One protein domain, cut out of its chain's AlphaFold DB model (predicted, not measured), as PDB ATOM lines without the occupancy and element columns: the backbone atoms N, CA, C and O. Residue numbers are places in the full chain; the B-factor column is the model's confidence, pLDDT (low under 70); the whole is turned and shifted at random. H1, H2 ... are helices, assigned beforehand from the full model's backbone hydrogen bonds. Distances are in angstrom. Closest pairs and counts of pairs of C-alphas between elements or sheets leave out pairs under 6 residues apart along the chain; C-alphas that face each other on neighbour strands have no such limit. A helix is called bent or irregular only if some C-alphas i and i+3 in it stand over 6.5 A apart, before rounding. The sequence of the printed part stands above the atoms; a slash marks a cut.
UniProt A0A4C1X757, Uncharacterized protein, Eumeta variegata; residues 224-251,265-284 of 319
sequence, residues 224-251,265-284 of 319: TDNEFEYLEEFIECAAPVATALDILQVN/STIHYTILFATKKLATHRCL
ATOM      1  N   THR A 224     106.718 161.307 176.569       85.06
ATOM      2  CA  THR A 224     105.971 160.565 177.581       85.06
ATOM      3  C   THR A 224     106.562 159.168 177.748       85.06
ATOM      4  O   THR A 224     107.186 158.643 176.826       85.06
ATOM      5  N   ASP A 225     106.332 158.532 178.897       83.94
ATOM      6  CA  ASP A 225     106.828 157.171 179.170       83.94
ATOM      7  C   ASP A 225     106.401 156.164 178.081       83.94
ATOM      8  O   ASP A 225     107.182 155.307 177.680       83.94
ATOM      9  N   ASN A 226     105.203 156.335 177.513       83.19
ATOM     10  CA  ASN A 226     104.707 155.509 176.407       83.19
ATOM     11  C   ASN A 226     105.524 155.690 175.112       83.19
ATOM     12  O   ASN A 226     105.694 154.748 174.340       83.19
ATOM     13  N   GLU A 227     106.016 156.902 174.840       84.12
ATOM     14  CA  GLU A 227     106.879 157.156 173.680       84.12
ATOM     15  C   GLU A 227     108.273 156.555 173.890       84.12
ATOM     16  O   GLU A 227     108.883 156.091 172.928       84.12
ATOM     17  N   PHE A 228     108.758 156.508 175.135       84.81
ATOM     18  CA  PHE A 228     109.991 155.797 175.470       84.81
ATOM     19  C   PHE A 228     109.851 154.286 175.285       84.81
ATOM     20  O   PHE A 228     110.721 153.693 174.654       84.81
ATOM     21  N   GLU A 229     108.749 153.680 175.733       87.69
ATOM     22  CA  GLU A 229     108.482 152.250 175.515       87.69
ATOM     23  C   GLU A 229     108.467 151.906 174.016       87.69
ATOM     24  O   GLU A 229     109.084 150.935 173.578       87.69
ATOM     25  N   TYR A 230     107.858 152.768 173.196       85.06
ATOM     26  CA  TYR A 230     107.877 152.617 171.741       85.06
ATOM     27  C   TYR A 230     109.286 152.746 171.137       85.06
ATOM     28  O   TYR A 230     109.638 152.019 170.206       85.06
ATOM     29  N   LEU A 231     110.105 153.675 171.638       84.19
ATOM     30  CA  LEU A 231     111.494 153.827 171.196       84.19
ATOM     31  C   LEU A 231     112.356 152.627 171.605       84.19
ATOM     32  O   LEU A 231     113.181 152.190 170.805       84.19
ATOM     33  N   GLU A 232     112.155 152.074 172.802       87.25
ATOM     34  CA  GLU A 232     112.823 150.848 173.248       87.25
ATOM     35  C   GLU A 232     112.454 149.663 172.352       87.25
ATOM     36  O   GLU A 232     113.345 149.002 171.814       87.25
ATOM     37  N   GLU A 233     111.159 149.450 172.091       87.94
ATOM     38  CA  GLU A 233     110.685 148.412 171.167       87.94
ATOM     39  C   GLU A 233     111.280 148.600 169.761       87.94
ATOM     40  O   GLU A 233     111.719 147.640 169.120       87.94
ATOM     41  N   PHE A 234     111.348 149.845 169.280       85.62
ATOM     42  CA  PHE A 234     111.962 150.166 167.996       85.62
ATOM     43  C   PHE A 234     113.456 149.816 167.965       85.62
ATOM     44  O   PHE A 234     113.915 149.217 166.989       85.62
ATOM     45  N   ILE A 235     114.215 150.153 169.012       84.38
ATOM     46  CA  ILE A 235     115.647 149.835 169.116       84.38
ATOM     47  C   ILE A 235     115.858 148.318 169.152       84.38
ATOM     48  O   ILE A 235     116.708 147.804 168.423       84.38
ATOM     49  N   GLU A 236     115.052 147.582 169.920       87.38
ATOM     50  CA  GLU A 236     115.098 146.116 169.946       87.38
ATOM     51  C   GLU A 236     114.791 145.511 168.566       87.38
ATOM     52  O   GLU A 236     115.452 144.564 168.130       87.38
ATOM     53  N   CYS A 237     113.832 146.083 167.834       83.75
ATOM     54  CA  CYS A 237     113.513 145.665 166.469       83.75
ATOM     55  C   CYS A 237     114.610 146.025 165.455       83.75
ATOM     56  O   CYS A 237     114.776 145.316 164.459       83.75
ATOM     57  N   ALA A 238     115.350 147.109 165.687       82.75
ATOM     58  CA  ALA A 238     116.442 147.560 164.829       82.75
ATOM     59  C   ALA A 238     117.763 146.816 165.092       82.75
ATOM     60  O   ALA A 238     118.610 146.758 164.198       82.75
ATOM     61  N   ALA A 239     117.936 146.205 166.269       87.00
ATOM     62  CA  ALA A 239     119.177 145.533 166.655       87.00
ATOM     63  C   ALA A 239     119.667 144.472 165.641       87.00
ATOM     64  O   ALA A 239     120.838 144.530 165.262       87.00
ATOM     65  N   PRO A 240     118.821 143.571 165.092       84.25
ATOM     66  CA  PRO A 240     119.267 142.608 164.081       84.25
ATOM     67  C   PRO A 240     119.749 143.269 162.783       84.25
ATOM     68  O   PRO A 240     120.640 142.745 162.118       84.25
ATOM     69  N   VAL A 241     119.173 144.421 162.417       82.38
ATOM     70  CA  VAL A 241     119.577 145.181 161.226       82.38
ATOM     71  C   VAL A 241     120.952 145.806 161.445       82.38
ATOM     72  O   VAL A 241     121.795 145.718 160.558       82.38
ATOM     73  N   ALA A 242     121.197 146.377 162.627       82.56
ATOM     74  CA  ALA A 242     122.509 146.907 162.992       82.56
ATOM     75  C   ALA A 242     123.584 145.807 162.964       82.56
ATOM     76  O   ALA A 242     124.597 145.967 162.294       82.56
ATOM     77  N   THR A 243     123.317 144.641 163.568       84.62
ATOM     78  CA  THR A 243     124.244 143.496 163.523       84.62
ATOM     79  C   THR A 243     124.515 143.016 162.096       84.62
ATOM     80  O   THR A 243     125.654 142.704 161.757       84.62
ATOM     81  N   ALA A 244     123.492 142.961 161.237       82.06
ATOM     82  CA  ALA A 244     123.682 142.592 159.839       82.06
ATOM     83  C   ALA A 244     124.571 143.603 159.095       82.06
ATOM     84  O   ALA A 244     125.416 143.192 158.305       82.06
ATOM     85  N   LEU A 245     124.410 144.905 159.356       80.75
ATOM     86  CA  LEU A 245     125.259 145.948 158.776       80.75
ATOM     87  C   LEU A 245     126.709 145.846 159.262       80.75
ATOM     88  O   LEU A 245     127.610 145.928 158.430       80.75
ATOM     89  N   ASP A 246     126.937 145.593 160.552       84.56
ATOM     90  CA  ASP A 246     128.288 145.414 161.102       84.56
ATOM     91  C   ASP A 246     129.018 144.241 160.433       84.56
ATOM     92  O   ASP A 246     130.165 144.373 160.011       84.56
ATOM     93  N   ILE A 247     128.339 143.100 160.251       84.25
ATOM     94  CA  ILE A 247     128.911 141.930 159.562       84.25
ATOM     95  C   ILE A 247     129.300 142.272 158.118       84.25
ATOM     96  O   ILE A 247     130.304 141.773 157.612       84.25
ATOM     97  N   LEU A 248     128.517 143.112 157.439       78.94
ATOM     98  CA  LEU A 248     128.806 143.514 156.064       78.94
ATOM     99  C   LEU A 248     129.994 144.473 155.984       78.94
ATOM    100  O   LEU A 248     130.793 144.347 155.063       78.94
ATOM    101  N   GLN A 249     130.133 145.380 156.952       78.44
ATOM    102  CA  GLN A 249     131.223 146.359 156.988       78.44
ATOM    103  C   GLN A 249     132.575 145.737 157.363       78.44
ATOM    104  O   GLN A 249     133.604 146.158 156.845       78.44
ATOM    105  N   VAL A 250     132.597 144.702 158.211       82.00
ATOM    106  CA  VAL A 250     133.846 144.021 158.615       82.00
ATOM    107  C   VAL A 250     134.540 143.310 157.443       82.00
ATOM    108  O   VAL A 250     135.753 143.124 157.472       82.00
ATOM    109  N   ASN A 251     133.807 142.955 156.384       64.25
ATOM    110  CA  ASN A 251     134.360 142.231 155.237       64.25
ATOM    111  C   ASN A 251     134.922 143.142 154.129       64.25
ATOM    112  O   ASN A 251     135.447 142.629 153.145       64.25
ATOM    113  N   SER A 265     120.310 138.688 149.642       64.44
ATOM    114  CA  SER A 265     119.206 137.807 150.052       64.44
ATOM    115  C   SER A 265     119.029 137.806 151.574       64.44
ATOM    116  O   SER A 265     117.909 137.898 152.072       64.44
ATOM    117  N   THR A 266     120.139 137.819 152.319       66.50
ATOM    118  CA  THR A 266     120.151 137.852 153.789       66.50
ATOM    119  C   THR A 266     119.644 139.187 154.336       66.50
ATOM    120  O   THR A 266     118.797 139.206 155.230       66.50
ATOM    121  N   ILE A 267     120.073 140.314 153.759       68.81
ATOM    122  CA  ILE A 267     119.552 141.647 154.105       68.81
ATOM    123  C   ILE A 267     118.054 141.716 153.796       68.81
ATOM    124  O   ILE A 267     117.261 142.144 154.634       68.81
ATOM    125  N   HIS A 268     117.646 141.251 152.615       68.50
ATOM    126  CA  HIS A 268     116.254 141.303 152.192       68.50
ATOM    127  C   HIS A 268     115.361 140.432 153.084       68.50
ATOM    128  O   HIS A 268     114.302 140.894 153.503       68.50
ATOM    129  N   TYR A 269     115.810 139.227 153.453       69.94
ATOM    130  CA  TYR A 269     115.107 138.345 154.384       69.94
ATOM    131  C   TYR A 269     115.021 138.947 155.793       69.94
ATOM    132  O   TYR A 269     113.962 138.890 156.411       69.94
ATOM    133  N   THR A 270     116.087 139.592 156.276       67.31
ATOM    134  CA  THR A 270     116.109 140.250 157.596       67.31
ATOM    135  C   THR A 270     115.145 141.439 157.643       67.31
ATOM    136  O   THR A 270     114.396 141.590 158.607       67.31
ATOM    137  N   ILE A 271     115.074 142.234 156.570       71.94
ATOM    138  CA  ILE A 271     114.114 143.343 156.442       71.94
ATOM    139  C   ILE A 271     112.676 142.815 156.305       71.94
ATOM    140  O   ILE A 271     111.764 143.328 156.955       71.94
ATOM    141  N   LEU A 272     112.449 141.758 155.519       72.81
ATOM    142  CA  LEU A 272     111.146 141.082 155.415       72.81
ATOM    143  C   LEU A 272     110.692 140.491 156.755       72.81
ATOM    144  O   LEU A 272     109.516 140.571 157.105       72.81
ATOM    145  N   PHE A 273     111.615 139.921 157.524       71.94
ATOM    146  CA  PHE A 273     111.335 139.375 158.844       71.94
ATOM    147  C   PHE A 273     111.007 140.483 159.855       71.94
ATOM    148  O   PHE A 273     109.985 140.399 160.537       71.94
ATOM    149  N   ALA A 274     111.798 141.561 159.894       65.06
ATOM    150  CA  ALA A 274     111.546 142.716 160.758       65.06
ATOM    151  C   ALA A 274     110.206 143.401 160.432       65.06
ATOM    152  O   ALA A 274     109.424 143.706 161.330       65.06
ATOM    153  N   THR A 275     109.885 143.576 159.146       66.75
ATOM    154  CA  THR A 275     108.606 144.164 158.710       66.75
ATOM    155  C   THR A 275     107.409 143.263 159.008       66.75
ATOM    156  O   THR A 275     106.371 143.770 159.428       66.75
ATOM    157  N   LYS A 276     107.543 141.935 158.874       68.38
ATOM    158  CA  LYS A 276     106.504 140.986 159.306       68.38
ATOM    159  C   LYS A 276     106.297 141.010 160.817       68.38
ATOM    160  O   LYS A 276     105.147 141.014 161.239       68.38
ATOM    161  N   LYS A 277     107.370 141.081 161.615       66.50
ATOM    162  CA  LYS A 277     107.293 141.158 163.084       66.50
ATOM    163  C   LYS A 277     106.629 142.458 163.560       66.50
ATOM    164  O   LYS A 277     105.754 142.419 164.421       66.50
ATOM    165  N   LEU A 278     106.960 143.588 162.931       62.81
ATOM    166  CA  LEU A 278     106.278 144.871 163.154       62.81
ATOM    167  C   LEU A 278     104.799 144.815 162.733       62.81
ATOM    168  O   LEU A 278     103.936 145.382 163.399       62.81
ATOM    169  N   ALA A 279     104.476 144.097 161.651       61.97
ATOM    170  CA  ALA A 279     103.098 143.904 161.202       61.97
ATOM    171  C   ALA A 279     102.273 143.005 162.143       61.97
ATOM    172  O   ALA A 279     101.082 143.258 162.316       61.97
ATOM    173  N   THR A 280     102.871 141.996 162.785       59.94
ATOM    174  CA  THR A 280     102.189 141.188 163.812       59.94
ATOM    175  C   THR A 280     102.031 141.932 165.135       59.94
ATOM    176  O   THR A 280     100.982 141.799 165.759       59.94
ATOM    177  N   HIS A 281     102.982 142.783 165.534       57.03
ATOM    178  CA  HIS A 281     102.792 143.695 166.676       57.03
ATOM    179  C   HIS A 281     101.668 144.718 166.424       57.03
ATOM    180  O   HIS A 281     100.902 145.053 167.328       57.03
ATOM    181  N   ARG A 282     101.443 145.094 165.159       49.88
ATOM    182  CA  ARG A 282     100.279 145.871 164.699       49.88
ATOM    183  C   ARG A 282      98.919 145.225 165.029       49.88
ATOM    184  O   ARG A 282      97.929 145.946 165.105       49.88
ATOM    185  N   CYS A 283      98.848 143.905 165.250       44.84
ATOM    186  CA  CYS A 283      97.620 143.229 165.696       44.84
ATOM    187  C   CYS A 283      97.343 143.374 167.202       44.84
ATOM    188  O   CYS A 283      96.196 143.211 167.610       44.84
ATOM    189  N   LEU A 284      98.353 143.692 168.019       45.78
ATOM    190  CA  LEU A 284      98.186 143.914 169.463       45.78
ATOM    191  C   LEU A 284      97.858 145.378 169.805       45.78
ATOM    192  O   LEU A 284      97.320 145.649 170.870       45.78
TER     193      LEU A 284
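What this domain is: This is residues 224 to 251 and 265 to 284 of the 319 residues of an uncharacterized protein of Eumeta variegata (UniProt A0A4C1X757). A long bent helix, H1, and a shorter helix, H2, run side by side in opposite ways as a loose, flat pair, meeting near H1's bend while residues 224 to 232 and 279 to 284 stick out. The 48 printed residues hold H1 then H2, all helix, with no named strand; the whole is loose, radius of gyration of the C-alphas 12.8 A, spanning 40 by 21 by 8 A.

Where its parts are: H1, residues 225 to 251, was assigned as one helix by its hydrogen bonds but is bent: C-alphas 237 and 240 are 6.9 A apart. Arm H1a, residues 225 to 237, begins at C-alpha (106.828, 157.171, 179.170) and measures 18.4 A; H1b, residues 240 to 251, 17.5 A. H2, residues 265 to 281, measures 24.1 A and ends at C-alpha (102.792, 143.695, 166.676).

How they stand to each other: H1a and H1b stand at a steep tilt of 41 degrees. H1b touches H2 with residues 240 to 244 alone, closest C-alphas Val 241 and Thr 270, 7.0 A, at a shallow tilt of 13 degrees, opposite ways. H1a is close to H2 but not clearly touching, closest C-alphas Cys 237 and Ala 274, 6.7 A. Every O i to N i+4 pair is within hydrogen-bond range in H1a and H2, 7 of 8 in H1b.

The domain as a whole: The C-alphas of Thr 224 and Asn 251, the farthest apart, are 40.5 A apart. Residues 252 to 264 are not printed; C-alphas 251 and 265 are 16.6 A apart across the cut. The pLDDT is under 70 at residues 251, 265 to 270 and 274 to 284.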